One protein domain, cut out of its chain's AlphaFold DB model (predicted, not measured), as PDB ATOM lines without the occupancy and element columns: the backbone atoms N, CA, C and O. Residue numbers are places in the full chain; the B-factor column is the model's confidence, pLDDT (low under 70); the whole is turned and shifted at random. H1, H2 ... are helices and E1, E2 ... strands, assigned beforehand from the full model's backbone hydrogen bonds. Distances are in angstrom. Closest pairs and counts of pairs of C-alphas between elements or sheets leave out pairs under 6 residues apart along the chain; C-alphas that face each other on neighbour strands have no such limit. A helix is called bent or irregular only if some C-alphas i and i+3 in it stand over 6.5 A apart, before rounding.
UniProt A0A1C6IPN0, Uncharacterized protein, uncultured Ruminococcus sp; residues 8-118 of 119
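What this domain is: This is residues 8 to 118 of the 119 residues of an uncharacterized protein of uncultured Ruminococcus sp (UniProt A0A1C6IPN0). The model has two lobes joined by one long helix: a strongly twisted four-stranded sheet at one end and a small group of three short helices, H2, H3 and H4, at the other. The long helix H1 covers one face of the sheet with its earlier part and runs on to the helical lobe, where the chain turns into H2. The printed part has 111 residues, with four strands followed by four helices, E1 E2 E3 E4 H1 H2 H3 H4; the sheet's order is E1 - E2 - E3 - E4, all antiparallel, and the class is mixed, helices and strands. The whole is loose, with a radius of gyration of the C-alphas of 17.4 A, and its outline is a rod spanning 54 by 25 by 23 A.

How they stand to each other: E1, residues 8 to 11, E2, residues 15 to 25, E3, residues 28 to 36, and E4, residues 41 to 43, form a meander, each strand the antiparallel neighbour of the one before; each successive pair is a hairpin. N 10 and O 17 are 3.0 A apart across E1 and E2, N 18 and O 33 are 2.9 A apart across E2 and E3, and N 34 and O 42 are 2.8 A apart across E3 and E4, within hydrogen-bond range. E2 bends by 107 degrees at residue 22, and E3 by 70 degrees at residue 32. H1, residues 52 to 74, is on one face of the sheet, giving two layers, a helix layer over a strand layer. Its height over the sheet is 9.2 A, it lies over E2 and E3, and on the local plane it stands at 32 degrees to E3, only just slantwise to the strands. The closest C-alphas of H1 and E3 are those of Ala 62 and Ile 35, 6.0 A apart. H2, residues 78 to 88, is close to H1 but not clearly touching, with C-alphas 73 and 81 7.0 A apart at the closest. H4, residues 104 to 118, touches H2, closest at the C-alphas of Ile 85 and Tyr 115, 6.2 A, the same way at a tilt of 37 degrees, only just steep. H3, residues 91 to 99, is close to H4 but not clearly touching, opposite ways at a shallow tilt of 11 degrees, with C-alphas 97 and 111 closest at 7.5 A. H2, H3 and H4 are apart from the four strands. Every O i to N i+4 pair is within hydrogen-bond range in H1, H2 and H3, and 8 of 11 are in H4, which is only just irregular: C-alphas 106 and 109 are 6.9 A apart.

Where its parts are: E1 begins at C-alpha 8, (35.379, 14.612, 30.226). E2 is 20.9 A long and E3 20.6 A. H1 runs 32.6 A from C-alpha 52 to C-alpha 74 at (6.258, 6.603, 26.504). H2 is 15.7 A, H3 12.2 A and H4 20.5 A long, ending at C-alpha 118, (17.507, -2.155, 34.320).

The domain as a whole: The two C-alphas farthest apart are those of Ala 22 and Lys 101, 54.8 A. The printed part has no cut and no long link; the link from E4 to H1 is short, and the others are tight. The mean pLDDT of the printed part is 94.9, and no printed residue is under 70.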
ATOM      1  N   PHE A   8      35.667  14.693  31.648       95.81
ATOM      2  CA  PHE A   8      35.379  14.612  30.226       95.81
ATOM      3  C   PHE A   8      34.261  13.599  29.987       95.81
ATOM      4  O   PHE A   8      34.232  12.537  30.603       95.81
ATOM      5  N   MET A   9      33.319  13.930  29.107       95.62
ATOM      6  CA  MET A   9      32.176  13.077  28.786       95.62
ATOM      7  C   MET A   9      32.011  12.999  27.275       95.62
ATOM      8  O   MET A   9      31.994  14.027  26.599       95.62
ATOM      9  N   CYS A  10      31.855  11.788  26.751       93.69
ATOM     10  CA  CYS A  10      31.631  11.543  25.332       93.69
ATOM     11  C   CYS A  10      30.503  10.527  25.120       93.69
ATOM     12  O   CYS A  10      30.266   9.645  25.945       93.69
ATOM     13  N   CYS A  11      29.786  10.656  24.005       91.75
ATOM     14  CA  CYS A  11      28.801   9.662  23.585       91.75
ATOM     15  C   CYS A  11      29.540   8.494  22.924       91.75
ATOM     16  O   CYS A  11      30.140   8.676  21.865       91.75
ATOM     17  N   LEU A  12      29.504   7.313  23.542       86.00
ATOM     18  CA  LEU A  12      30.150   6.109  23.021       86.00
ATOM     19  C   LEU A  12      29.250   4.897  23.277       86.00
ATOM     20  O   LEU A  12      28.903   4.615  24.425       86.00
ATOM     21  N   GLY A  13      28.889   4.184  22.207       82.12
ATOM     22  CA  GLY A  13      27.944   3.067  22.265       82.12
ATOM     23  C   GLY A  13      26.542   3.515  22.690       82.12
ATOM     24  O   GLY A  13      26.065   4.569  22.274       82.12
ATOM     25  N   ASN A  14      25.901   2.727  23.555       85.81
ATOM     26  CA  ASN A  14      24.528   2.950  24.028       85.81
ATOM     27  C   ASN A  14      24.474   3.867  25.265       85.81
ATOM     28  O   ASN A  14      23.729   3.602  26.206       85.81
ATOM     29  N   GLY A  15      25.309   4.909  25.325       92.81
ATOM     30  CA  GLY A  15      25.428   5.711  26.540       92.81
ATOM     31  C   GLY A  15      26.449   6.845  26.495       92.81
ATOM     32  O   GLY A  15      26.955   7.234  25.439       92.81
ATOM     33  N   ILE A  16      26.737   7.391  27.677       96.19
ATOM     34  CA  ILE A  16      27.798   8.378  27.902       96.19
ATOM     35  C   ILE A  16      28.942   7.690  28.635       96.19
ATOM     36  O   ILE A  16      28.761   7.150  29.726       96.19
ATOM     37  N   THR A  17      30.135   7.759  28.063       96.56
ATOM     38  CA  THR A  17      31.364   7.369  28.750       96.56
ATOM     39  C   THR A  17      31.955   8.593  29.435       96.56
ATOM     40  O   THR A  17      32.048   9.670  28.846       96.56
ATOM     41  N   VAL A  18      32.304   8.431  30.708       96.81
ATOM     42  CA  VAL A  18      32.854   9.484  31.557       96.81
ATOM     43  C   VAL A  18      34.309   9.151  31.850       96.81
ATOM     44  O   VAL A  18      34.608   8.076  32.378       96.81
ATOM     45  N   CYS A  19      35.205  10.087  31.561       96.06
ATOM     46  CA  CYS A  19      36.643   9.936  31.728       96.06
ATOM     47  C   CYS A  19      37.222  11.050  32.606       96.06
ATOM     48  O   CYS A  19      36.707  12.168  32.636       96.06
ATOM     49  N   ASN A  20      38.329  10.755  33.287       95.75
ATOM     50  CA  ASN A  20      39.221  11.776  33.820       95.75
ATOM     51  C   ASN A  20      40.323  12.048  32.791       95.75
ATOM     52  O   ASN A  20      41.263  11.266  32.660       95.75
ATOM     53  N   LYS A  21      40.224  13.172  32.084       94.38
ATOM     54  CA  LYS A  21      41.179  13.566  31.040       94.38
ATOM     55  C   LYS A  21      42.557  13.954  31.588       94.38
ATOM     56  O   LYS A  21      43.548  13.891  30.866       94.38
ATOM     57  N   ALA A  22      42.655  14.290  32.873       93.81
ATOM     58  CA  ALA A  22      43.931  14.609  33.504       93.81
ATOM     59  C   ALA A  22      44.817  13.374  33.770       93.81
ATOM     60  O   ALA A  22      45.968  13.529  34.184       93.81
ATOM     61  N   VAL A  23      44.296  12.158  33.560       92.69
ATOM     62  CA  VAL A  23      45.019  10.896  33.744       92.69
ATOM     63  C   VAL A  23      44.915  10.063  32.472       92.69
ATOM     64  O   VAL A  23      43.817   9.741  32.025       92.69
ATOM     65  N   MET A  24      46.065   9.677  31.921       91.75
ATOM     66  CA  MET A  24      46.135   8.729  30.814       91.75
ATOM     67  C   MET A  24      46.387   7.310  31.327       91.75
ATOM     68  O   MET A  24      47.236   7.097  32.191       91.75
ATOM     69  N   GLU A  25      45.670   6.343  30.769       89.56
ATOM     70  CA  GLU A  25      45.819   4.913  31.021       89.56
ATOM     71  C   GLU A  25      45.763   4.197  29.667       89.56
ATOM     72  O   GLU A  25      44.816   4.376  28.911       89.56
ATOM     73  N   ASN A  26      46.801   3.430  29.323       89.19
ATOM     74  CA  ASN A  26      46.897   2.711  28.042       89.19
ATOM     75  C   ASN A  26      46.707   3.597  26.789       89.19
ATOM     76  O   ASN A  26      46.037   3.197  25.843       89.19
ATOM     77  N   ASN A  27      47.312   4.792  26.773       90.88
ATOM     78  CA  ASN A  27      47.186   5.798  25.703       90.88
ATOM     79  C   ASN A  27      45.772   6.374  25.487       90.88
ATOM     80  O   ASN A  27      45.558   7.070  24.497       90.88
ATOM     81  N   ASP A  28      44.844   6.163  26.419       92.38
ATOM     82  CA  ASP A  28      43.519   6.788  26.415       92.38
ATOM     83  C   ASP A  28      43.267   7.535  27.738       92.38
ATOM     84  O   ASP A  28      44.015   7.387  28.712       92.38
ATOM     85  N   TYR A  29      42.230   8.369  27.794       94.19
ATOM     86  CA  TYR A  29      41.793   8.982  29.046       94.19
ATOM     87  C   TYR A  29      41.245   7.913  29.989       94.19
ATOM     88  O   TYR A  29      40.464   7.045  29.595       94.19
ATOM     89  N   LYS A  30      41.604   8.007  31.272       94.75
ATOM     90  CA  LYS A  30      41.134   7.061  32.283       94.75
ATOM     91  C   LYS A  30      39.611   7.084  32.351       94.75
ATOM     92  O   LYS A  30      39.020   8.065  32.804       94.75
ATOM     93  N   THR A  31      38.972   5.992  31.949       95.38
ATOM     94  CA  THR A  31      37.518   5.842  32.060       95.38
ATOM     95  C   THR A  31      37.139   5.637  33.527       95.38
ATOM     96  O   THR A  31      37.693   4.777  34.209       95.38
ATOM     97  N   ILE A  32      36.198   6.435  34.031       96.38
ATOM     98  CA  ILE A  32      35.792   6.427  35.446       96.38
ATOM     99  C   ILE A  32      34.358   5.956  35.652       96.38
ATOM    100  O   ILE A  32      34.047   5.393  36.702       96.38
ATOM    101  N   ALA A  33      33.487   6.163  34.667       96.81
ATOM    102  CA  ALA A  33      32.100   5.741  34.736       96.81
ATOM    103  C   ALA A  33      31.485   5.578  33.344       96.81
ATOM    104  O   ALA A  33      31.997   6.090  32.348       96.81
ATOM    105  N   HIS A  34      30.349   4.897  33.297       96.81
ATOM    106  CA  HIS A  34      29.473   4.830  32.140       96.81
ATOM    107  C   HIS A  34      28.032   5.112  32.572       96.81
ATOM    108  O   HIS A  34      27.605   4.647  33.626       96.81
ATOM    109  N   ILE A  35      27.298   5.874  31.769       96.81
ATOM    110  CA  ILE A  35      25.874   6.158  31.944       96.81
ATOM    111  C   ILE A  35      25.138   5.456  30.802       96.81
ATOM    112  O   ILE A  35      25.389   5.799  29.645       96.81
ATOM    113  N   SER A  36      24.251   4.506  31.109       94.62
ATOM    114  CA  SER A  36      23.429   3.828  30.095       94.62
ATOM    115  C   SER A  36      22.465   4.796  29.402       94.62
ATOM    116  O   SER A  36      22.231   5.917  29.866       94.62
ATOM    117  N   GLU A  37      21.855   4.363  28.300       92.06
ATOM    118  CA  GLU A  37      20.777   5.111  27.653       92.06
ATOM    119  C   GLU A  37      19.585   5.330  28.599       92.06
ATOM    120  O   GLU A  37      19.029   6.429  28.618       92.06
ATOM    121  N   GLY A  38      19.269   4.347  29.454       92.75
ATOM    122  CA  GLY A  38      18.289   4.474  30.536       92.75
ATOM    123  C   GLY A  38      18.710   5.398  31.689       92.75
ATOM    124  O   GLY A  38      17.897   5.689  32.567       92.75
ATOM    125  N   GLY A  39      19.946   5.905  31.688       94.56
ATOM    126  CA  GLY A  39      20.469   6.807  32.715       94.56
ATOM    127  C   GLY A  39      21.043   6.103  33.946       94.56
ATOM    128  O   GLY A  39      21.246   6.749  34.972       94.56
ATOM    129  N   ASN A  40      21.332   4.802  33.877       93.69
ATOM    130  CA  ASN A  40      21.964   4.072  34.972       93.69
ATOM    131  C   ASN A  40      23.478   4.313  34.990       93.69
ATOM    132  O   ASN A  40      24.157   4.158  33.976       93.69
ATOM    133  N   ILE A  41      24.019   4.691  36.152       96.31
ATOM    134  CA  ILE A  41      25.446   4.990  36.326       96.31
ATOM    135  C   ILE A  41      26.181   3.736  36.801       96.31
ATOM    136  O   ILE A  41      25.905   3.212  37.878       96.31
ATOM    137  N   LYS A  42      27.195   3.316  36.047       95.62
ATOM    138  CA  LYS A  42      28.173   2.304  36.446       95.62
ATOM    139  C   LYS A  42      29.521   2.970  36.689       95.62
ATOM    140  O   LYS A  42      30.127   3.484  35.754       95.62
ATOM    141  N   LEU A  43      29.999   2.956  37.932       96.94
ATOM    142  CA  LEU A  43      31.331   3.459  38.278       96.94
ATOM    143  C   LEU A  43      32.384   2.360  38.086       96.94
ATOM    144  O   LEU A  43      32.183   1.221  38.502       96.94
ATOM    145  N   TYR A  44      33.521   2.720  37.493       95.81
ATOM    146  CA  TYR A  44      34.707   1.861  37.366       95.81
ATOM    147  C   TYR A  44      35.805   2.216  38.376       95.81
ATOM    148  O   TYR A  44      36.815   1.525  38.486       95.81
ATOM    149  N   VAL A  45      35.601   3.293  39.135       95.06
ATOM    150  CA  VAL A  45      36.485   3.764  40.205       95.06
ATOM    151  C   VAL A  45      35.704   3.907  41.509       95.06
ATOM    152  O   VAL A  45      34.474   3.937  41.515       95.06
ATOM    153  N   LYS A  46      36.418   4.026  42.635       94.88
ATOM    154  CA  LYS A  46      35.799   4.363  43.925       94.88
ATOM    155  C   LYS A  46      35.142   5.742  43.834       94.88
ATOM    156  O   LYS A  46      35.754   6.662  43.304       94.88
ATOM    157  N   GLU A  47      33.955   5.914  44.412       92.62
ATOM    158  CA  GLU A  47      33.243   7.206  44.408       92.62
ATOM    159  C   GLU A  47      34.092   8.342  45.006       92.62
ATOM    160  O   GLU A  47      34.088   9.449  44.482       92.62
ATOM    161  N   SER A  48      34.924   8.044  46.012       93.25
ATOM    162  CA  SER A  48      35.853   9.007  46.627       93.25
ATOM    163  C   SER A  48      36.945   9.542  45.690       93.25
ATOM    164  O   SER A  48      37.643  10.484  46.053       93.25
ATOM    165  N   TYR A  49      37.139   8.934  44.515       93.44
ATOM    166  CA  TYR A  49      38.050   9.434  43.482       93.44
ATOM    167  C   TYR A  49      37.476  10.644  42.733       93.44
ATOM    168  O   TYR A  49      38.232  11.446  42.191       93.44
ATOM    169  N   ILE A  50      36.147  10.759  42.679       94.81
ATOM    170  CA  ILE A  50      35.442  11.756  41.878       94.81
ATOM    171  C   ILE A  50      35.103  12.946  42.784       94.81
ATOM    172  O   ILE A  50      34.433  12.755  43.804       94.81
ATOM    173  N   PRO A  51      35.526  14.176  42.448       95.44
ATOM    174  CA  PRO A  51      35.134  15.358  43.202       95.44
ATOM    175  C   PRO A  51      33.612  15.519  43.251       95.44
ATOM    176  O   PRO A  51      32.892  15.175  42.313       95.44
ATOM    177  N   LEU A  52      33.108  16.073  44.354       95.06
ATOM    178  CA  LEU A  52      31.669  16.147  44.610       95.06
ATOM    179  C   LEU A  52      30.901  16.895  43.505       95.06
ATOM    180  O   LEU A  52      29.824  16.456  43.106       95.06
ATOM    181  N   GLU A  53      31.452  17.999  42.994       94.94
ATOM    182  CA  GLU A  53      30.826  18.793  41.927       94.94
ATOM    183  C   GLU A  53      30.788  18.050  40.583       94.94
ATOM    184  O   GLU A  53      29.786  18.096  39.862       94.94
ATOM    185  N   ASP A  54      31.826  17.271  40.279       96.31
ATOM    186  CA  ASP A  54      31.856  16.425  39.088       96.31
ATOM    187  C   ASP A  54      30.858  15.271  39.213       96.31
ATOM    188  O   ASP A  54      30.105  14.992  38.278       96.31
ATOM    189  N   MET A  55      30.749  14.659  40.397       96.81
ATOM    190  CA  MET A  55      29.745  13.627  40.661       96.81
ATOM    191  C   MET A  55      28.314  14.170  40.526       96.81
ATOM    192  O   MET A  55      27.448  13.503  39.957       96.81
ATOM    193  N   LYS A  56      28.044  15.399  40.991       97.12
ATOM    194  CA  LYS A  56      26.751  16.071  40.758       97.12
ATOM    195  C   LYS A  56      26.475  16.250  39.266       97.12
ATOM    196  O   LYS A  56      25.350  16.022  38.823       97.12
ATOM    197  N   THR A  57      27.493  16.615  38.490       97.06
ATOM    198  CA  THR A  57      27.379  16.773  37.035       97.06
ATOM    199  C   THR A  57      27.059  15.443  36.349       97.06
ATOM    200  O   THR A  57      26.122  15.386  35.554       97.06
ATOM    201  N   ILE A  58      27.752  14.359  36.714       97.19
ATOM    202  CA  ILE A  58      27.477  13.000  36.215       97.19
ATOM    203  C   ILE A  58      26.035  12.589  36.546       97.19
ATOM    204  O   ILE A  58      25.295  12.170  35.656       97.19
ATOM    205  N   LYS A  59      25.595  12.777  37.800       97.62
ATOM    206  CA  LYS A  59      24.218  12.477  38.236       97.62
ATOM    207  C   LYS A  59      23.175  13.283  37.458       97.62
ATOM    208  O   LYS A  59      22.148  12.737  37.065       97.62
ATOM    209  N   LYS A  60      23.444  14.560  37.173       97.69
ATOM    210  CA  LYS A  60      22.561  15.403  36.351       97.69
ATOM    211  C   LYS A  60      22.452  14.890  34.912       97.69
ATOM    212  O   LYS A  60      21.354  14.864  34.366       97.69
ATOM    213  N   GLN A  61      23.561  14.471  34.302       96.94
ATOM    214  CA  GLN A  61      23.546  13.904  32.948       96.94
ATOM    215  C   GLN A  61      22.799  12.568  32.892       96.94
ATOM    216  O   GLN A  61      22.008  12.348  31.977       96.94
ATOM    217  N   ALA A  62      22.990  11.717  33.899       96.88
ATOM    218  CA  ALA A  62      22.251  10.471  34.054       96.88
ATOM    219  C   ALA A  62      20.738  10.703  34.153       96.88
ATOM    220  O   ALA A  62      19.963  10.076  33.433       96.88
ATOM    221  N   GLU A  63      20.316  11.678  34.958       96.88
ATOM    222  CA  GLU A  63      18.904  12.044  35.085       96.88
ATOM    223  C   GLU A  63      18.315  12.588  33.776       96.88
ATOM    224  O   GLU A  63      17.180  12.264  33.427       96.88
ATOM    225  N   ASN A  64      19.080  13.385  33.025       95.81
ATOM    226  CA  ASN A  64      18.652  13.867  31.712       95.81
ATOM    227  C   ASN A  64      18.470  12.705  30.726       95.81
ATOM    228  O   ASN A  64      17.431  12.623  30.076       95.81
ATOM    229  N   LYS A  65      19.426  11.764  30.667       95.06
ATOM    230  CA  LYS A  65      19.309  10.559  29.831       95.06
ATOM    231  C   LYS A  65      18.089   9.727  30.198       95.06
ATOM    232  O   LYS A  65      17.315   9.366  29.316       95.06
ATOM    233  N   ARG A  66      17.859   9.524  31.497       95.50
ATOM    234  CA  ARG A  66      16.681   8.824  32.010       95.50
ATOM    235  C   ARG A  66      15.382   9.483  31.552       95.50
ATOM    236  O   ARG A  66      14.489   8.795  31.065       95.50
ATOM    237  N   LYS A  67      15.273  10.810  31.667       96.00
ATOM    238  CA  LYS A  67      14.091  11.564  31.213       96.00
ATOM    239  C   LYS A  67      13.881  11.432  29.710       96.00
ATOM    240  O   LYS A  67      12.794  11.036  29.296       96.00
ATOM    241  N   ASP A  68      14.921  11.673  28.918       95.00
ATOM    242  CA  ASP A  68      14.862  11.566  27.459       95.00
ATOM    243  C   ASP A  68      14.423  10.163  27.020       95.00
ATOM    244  O   ASP A  68      13.567  10.014  26.144       95.00
ATOM    245  N   PHE A  69      14.992   9.127  27.640       94.75
ATOM    246  CA  PHE A  69      14.649   7.737  27.372       94.75
ATOM    247  C   PHE A  69      13.187   7.446  27.709       94.75
ATOM    248  O   PHE A  69      12.443   6.957  26.859       94.75
ATOM    249  N   GLN A  70      12.739   7.801  28.916       95.12
ATOM    250  CA  GLN A  70      11.358   7.578  29.340       95.12
ATOM    251  C   GLN A  70      10.355   8.337  28.470       95.12
ATOM    252  O   GLN A  70       9.296   7.801  28.149       95.12
ATOM    253  N   GLU A  71      10.658   9.572  28.073       95.81
ATOM    254  CA  GLU A  71       9.799  10.355  27.184       95.81
ATOM    255  C   GLU A  71       9.688   9.725  25.796       95.81
ATOM    256  O   GLU A  71       8.581   9.592  25.266       95.81
ATOM    257  N   LYS A  72      10.813   9.295  25.212       95.12
ATOM    258  CA  LYS A  72      10.823   8.578  23.930       95.12
ATOM    259  C   LYS A  72      10.060   7.260  24.029       95.12
ATOM    260  O   LYS A  72       9.213   6.983  23.184       95.12
ATOM    261  N   PHE A  73      10.297   6.487  25.084       95.50
ATOM    262  CA  PHE A  73       9.649   5.199  25.300       95.50
ATOM    263  C   PHE A  73       8.133   5.336  25.491       95.50
ATOM    264  O   PHE A  73       7.352   4.601  24.889       95.50
ATOM    265  N   LYS A  74       7.685   6.334  26.267       94.94
ATOM    266  CA  LYS A  74       6.258   6.603  26.504       94.94
ATOM    267  C   LYS A  74       5.492   6.962  25.226       94.94
ATOM    268  O   LYS A  74       4.298   6.673  25.178       94.94
ATOM    269  N   LYS A  75       6.154   7.540  24.213       96.94
ATOM    270  CA  LYS A  75       5.556   7.882  22.907       96.94
ATOM    271  C   LYS A  75       5.263   6.662  22.024       96.94
ATOM    272  O   LYS A  75       4.490   6.781  21.077       96.94
ATOM    273  N   LEU A  76       5.851   5.501  22.315       97.00
ATOM    274  CA  LEU A  76       5.592   4.265  21.572       97.00
ATOM    275  C   LEU A  76       4.174   3.734  21.846       97.00
ATOM    276  O   LEU A  76       3.570   4.030  22.880       97.00
ATOM    277  N   SER A  77       3.636   2.892  20.962       97.31
ATOM    278  CA  SER A  77       2.350   2.226  21.216       97.31
ATOM    279  C   SER A  77       2.445   1.278  22.420       97.31
ATOM    280  O   SER A  77       3.505   0.724  22.709       97.31
ATOM    281  N   LYS A  78       1.332   1.049  23.131       96.81
ATOM    282  CA  LYS A  78       1.318   0.156  24.309       96.81
ATOM    283  C   LYS A  78       1.827  -1.254  23.983       96.81
ATOM    284  O   LYS A  78       2.542  -1.835  24.791       96.81
ATOM    285  N   SER A  79       1.471  -1.787  22.812       95.75
ATOM    286  CA  SER A  79       1.909  -3.111  22.353       95.75
ATOM    287  C   SER A  79       3.408  -3.159  22.071       95.75
ATOM    288  O   SER A  79       4.062  -4.120  22.466       95.75
ATOM    289  N   LEU A  80       3.967  -2.117  21.453       97.38
ATOM    290  CA  LEU A  80       5.404  -2.039  21.200       97.38
ATOM    291  C   LEU A  80       6.194  -1.889  22.504       97.38
ATOM    292  O   LEU A  80       7.208  -2.549  22.687       97.38
ATOM    293  N   GLN A  81       5.698  -1.080  23.441       97.62
ATOM    294  CA  GLN A  81       6.308  -0.974  24.767       97.62
ATOM    295  C   GLN A  81       6.317  -2.320  25.491       97.62
ATOM    296  O   GLN A  81       7.334  -2.703  26.054       97.62
ATOM    297  N   TYR A  82       5.201  -3.050  25.449       96.81
ATOM    298  CA  TYR A  82       5.109  -4.388  26.023       96.81
ATOM    299  C   TYR A  82       6.137  -5.350  25.417       96.81
ATOM    300  O   TYR A  82       6.858  -6.002  26.163       96.81
ATOM    301  N   MET A  83       6.234  -5.389  24.084       97.00
ATOM    302  CA  MET A  83       7.198  -6.223  23.360       97.00
ATOM    303  C   MET A  83       8.641  -5.901  23.766       97.00
ATOM    304  O   MET A  83       9.349  -6.789  24.224       97.00
ATOM    305  N   ILE A  84       9.040  -4.623  23.706       96.75
ATOM    306  CA  ILE A  84      10.400  -4.197  24.067       96.75
ATOM    307  C   ILE A  84      10.732  -4.577  25.512       96.75
ATOM    308  O   ILE A  84      11.831  -5.057  25.774       96.75
ATOM    309  N   ILE A  85       9.798  -4.388  26.451       96.88
ATOM    310  CA  ILE A  85      10.024  -4.780  27.847       96.88
ATOM    311  C   ILE A  85      10.271  -6.286  27.929       96.88
ATOM    312  O   ILE A  85      11.252  -6.701  28.533       96.88
ATOM    313  N   LEU A  86       9.417  -7.107  27.315       96.69
ATOM    314  CA  LEU A  86       9.564  -8.560  27.372       96.69
ATOM    315  C   LEU A  86      10.883  -9.062  26.766       96.69
ATOM    316  O   LEU A  86      11.457 -10.001  27.310       96.69
ATOM    317  N   ASP A  87      11.380  -8.418  25.711       96.62
ATOM    318  CA  ASP A  87      12.635  -8.799  25.050       96.62
ATOM    319  C   ASP A  87      13.888  -8.451  25.873       96.62
ATOM    320  O   ASP A  87      14.953  -9.026  25.650       96.62
ATOM    321  N   ASN A  88      13.782  -7.514  26.825       94.75
ATOM    322  CA  ASN A  88      14.930  -6.967  27.560       94.75
ATOM    323  C   ASN A  88      14.942  -7.311  29.059       94.75
ATOM    324  O   ASN A  88      15.894  -6.971  29.762       94.75
ATOM    325  N   ILE A  89      13.908  -7.978  29.575       96.06
ATOM    326  CA  ILE A  89      13.853  -8.406  30.981       96.06
ATOM    327  C   ILE A  89      14.386  -9.834  31.177       96.06
ATOM    328  O   ILE A  89      14.297 -10.671  30.279       96.06
ATOM    329  N   PRO A  90      14.879 -10.171  32.382       96.38
ATOM    330  CA  PRO A  90      15.248 -11.543  32.718       96.38
ATOM    331  C   PRO A  90      14.060 -12.522  32.659       96.38
ATOM    332  O   PRO A  90      12.909 -12.151  32.903       96.38
ATOM    333  N   LEU A  91      14.348 -13.807  32.415       95.25
ATOM    334  CA  LEU A  91      13.336 -14.853  32.200       95.25
ATOM    335  C   LEU A  91      12.311 -14.975  33.340       95.25
ATOM    336  O   LEU A  91      11.129 -15.195  33.086       95.25
ATOM    337  N   ASN A  92      12.727 -14.829  34.598       95.88
ATOM    338  CA  ASN A  92      11.798 -14.893  35.731       95.88
ATOM    339  C   ASN A  92      10.736 -13.783  35.654       95.88
ATOM    340  O   ASN A  92       9.550 -14.061  35.816       95.88
ATOM    341  N   LYS A  93      11.143 -12.554  35.323       96.38
ATOM    342  CA  LYS A  93      10.229 -11.419  35.153       96.38
ATOM    343  C   LYS A  93       9.368 -11.544  33.910       96.38
ATOM    344  O   LYS A  93       8.184 -11.219  33.965       96.38
ATOM    345  N   PHE A  94       9.917 -12.098  32.834       96.81
ATOM    346  CA  PHE A  94       9.129 -12.470  31.663       96.81
ATOM    347  C   PHE A  94       7.983 -13.423  32.036       96.81
ATOM    348  O   PHE A  94       6.828 -13.175  31.689       96.81
ATOM    349  N   LEU A  95       8.271 -14.487  32.792       96.62
ATOM    350  CA  LEU A  95       7.255 -15.446  33.234       96.62
ATOM    351  C   LEU A  95       6.223 -14.814  34.180       96.62
ATOM    352  O   LEU A  95       5.042 -15.137  34.082       96.62
ATOM    353  N   GLU A  96       6.637 -13.915  35.076       96.06
ATOM    354  CA  GLU A  96       5.718 -13.173  35.953       96.06
ATOM    355  C   GLU A  96       4.745 -12.302  35.140       96.06
ATOM    356  O   GLU A  96       3.528 -12.439  35.277       96.06
ATOM    357  N   PHE A  97       5.254 -11.460  34.235       95.50
ATOM    358  CA  PHE A  97       4.420 -10.526  33.467       95.50
ATOM    359  C   PHE A  97       3.545 -11.193  32.400       95.50
ATOM    360  O   PHE A  97       2.479 -10.667  32.060       95.50
ATOM    361  N   THR A  98       3.964 -12.343  31.869       94.25
ATOM    362  CA  THR A  98       3.160 -13.114  30.905       94.25
ATOM    363  C   THR A  98       2.056 -13.924  31.583       94.25
ATOM    364  O   THR A  98       0.984 -14.078  31.000       94.25
ATOM    365  N   LYS A  99       2.261 -14.385  32.826       95.88
ATOM    366  CA  LYS A  99       1.217 -15.039  33.640       95.88
ATOM    367  C   LYS A  99       0.159 -14.069  34.163       95.88
ATOM    368  O   LYS A  99      -0.955 -14.495  34.471       95.88
ATOM    369  N   ASP A 100       0.494 -12.789  34.278       94.50
ATOM    370  CA  ASP A 100      -0.429 -11.752  34.721       94.50
ATOM    371  C   ASP A 100      -1.585 -11.544  33.725       94.50
ATOM    372  O   ASP A 100      -1.391 -11.081  32.592       94.50
ATOM    373  N   LYS A 101      -2.799 -11.868  34.189       94.44
ATOM    374  CA  LYS A 101      -4.057 -11.809  33.431       94.44
ATOM    375  C   LYS A 101      -4.691 -10.416  33.381       94.44
ATOM    376  O   LYS A 101      -5.691 -10.257  32.683       94.44
ATOM    377  N   ARG A 102      -4.159  -9.425  34.110       95.94
ATOM    378  CA  ARG A 102      -4.621  -8.029  34.026       95.94
ATOM    379  C   ARG A 102      -4.508  -7.518  32.588       95.94
ATOM    380  O   ARG A 102      -3.620  -7.933  31.834       95.94
ATOM    381  N   ASN A 103      -5.372  -6.576  32.209       94.25
ATOM    382  CA  ASN A 103      -5.283  -5.977  30.883       94.25
ATOM    383  C   ASN A 103      -3.965  -5.216  30.731       94.25
ATOM    384  O   ASN A 103      -3.410  -4.685  31.694       94.25
ATOM    385  N   LEU A 104      -3.488  -5.085  29.489       93.12
ATOM    386  CA  LEU A 104      -2.202  -4.440  29.216       93.12
ATOM    387  C   LEU A 104      -2.108  -3.026  29.811       93.12
ATOM    388  O   LEU A 104      -1.068  -2.649  30.337       93.12
ATOM    389  N   THR A 105      -3.191  -2.248  29.773       94.25
ATOM    390  CA  THR A 105      -3.212  -0.891  30.345       94.25
ATOM    391  C   THR A 105      -2.951  -0.880  31.855       94.25
ATOM    392  O   THR A 105      -2.360   0.076  32.345       94.25
ATOM    393  N   GLU A 106      -3.363  -1.926  32.572       95.44
ATOM    394  CA  GLU A 106      -3.265  -2.016  34.032       95.44
ATOM    395  C   GLU A 106      -1.865  -2.449  34.480       95.44
ATOM    396  O   GLU A 106      -1.331  -1.890  35.433       95.44
ATOM    397  N   LYS A 107      -1.245  -3.407  33.776       95.31
ATOM    398  CA  LYS A 107       0.087  -3.923  34.141       95.31
ATOM    399  C   LYS A 107       1.262  -3.151  33.537       95.31
ATOM    400  O   LYS A 107       2.351  -3.150  34.104       95.31
ATOM    401  N   LEU A 108       1.067  -2.457  32.411       95.56
ATOM    402  CA  LEU A 108       2.152  -1.747  31.719       95.56
ATOM    403  C   LEU A 108       2.894  -0.705  32.586       95.56
ATOM    404  O   LEU A 108       4.108  -0.598  32.422       95.56
ATOM    405  N   PRO A 109       2.252   0.061  33.494       95.94
ATOM    406  CA  PRO A 109       2.976   0.962  34.393       95.94
ATOM    407  C   PRO A 109       4.015   0.243  35.262       95.94
ATOM    408  O   PRO A 109       5.160   0.675  35.315       95.94
ATOM    409  N   GLU A 110       3.654  -0.888  35.870       95.69
ATOM    410  CA  GLU A 110       4.566  -1.694  36.693       95.69
ATOM    411  C   GLU A 110       5.714  -2.273  35.855       95.69
ATOM    412  O   GLU A 110       6.884  -2.194  36.233       95.69
ATOM    413  N   MET A 111       5.386  -2.783  34.665       96.31
ATOM    414  CA  MET A 111       6.378  -3.292  33.717       96.31
ATOM    415  C   MET A 111       7.385  -2.212  33.293       96.31
ATOM    416  O   MET A 111       8.577  -2.497  33.180       96.31
ATOM    417  N   ARG A 112       6.925  -0.970  33.081       95.75
ATOM    418  CA  ARG A 112       7.784   0.179  32.754       95.75
ATOM    419  C   ARG A 112       8.739   0.513  33.888       95.75
ATOM    420  O   ARG A 112       9.922   0.668  33.625       95.75
ATOM    421  N   GLU A 113       8.240   0.616  35.118       94.62
ATOM    422  CA  GLU A 113       9.086   0.937  36.276       94.62
ATOM    423  C   GLU A 113      10.187  -0.111  36.463       94.62
ATOM    424  O   GLU A 113      11.352   0.242  36.653       94.62
ATOM    425  N   TYR A 114       9.850  -1.396  36.309       95.56
ATOM    426  CA  TYR A 114      10.858  -2.452  36.333       95.56
ATOM    427  C   TYR A 114      11.873  -2.294  35.194       95.56
ATOM    428  O   TYR A 114      13.078  -2.315  35.438       95.56
ATOM    429  N   TYR A 115      11.406  -2.088  33.963       95.00
ATOM    430  CA  TYR A 115      12.284  -1.922  32.807       95.00
ATOM    431  C   TYR A 115      13.233  -0.725  32.956       95.00
ATOM    432  O   TYR A 115      14.431  -0.862  32.739       95.00
ATOM    433  N   TYR A 116      12.740   0.426  33.419       93.12
ATOM    434  CA  TYR A 116      13.571   1.610  33.658       93.12
ATOM    435  C   TYR A 116      14.659   1.376  34.707       93.12
ATOM    436  O   TYR A 116      15.709   2.006  34.639       93.12
ATOM    437  N   SER A 117      14.436   0.468  35.659       90.75
ATOM    438  CA  SER A 117      15.450   0.136  36.662       90.75
ATOM    439  C   SER A 117      16.628  -0.671  36.105       90.75
ATOM    440  O   SER A 117      17.674  -0.713  36.749       90.75
ATOM    441  N   ILE A 118      16.484  -1.284  34.923       90.00
ATOM    442  CA  ILE A 118      17.507  -2.155  34.320       90.00
ATOM    443  C   ILE A 118      18.031  -1.667  32.956       90.00
ATOM    444  O   ILE A 118      18.961  -2.277  32.430       90.00
TER     445      ILE A 118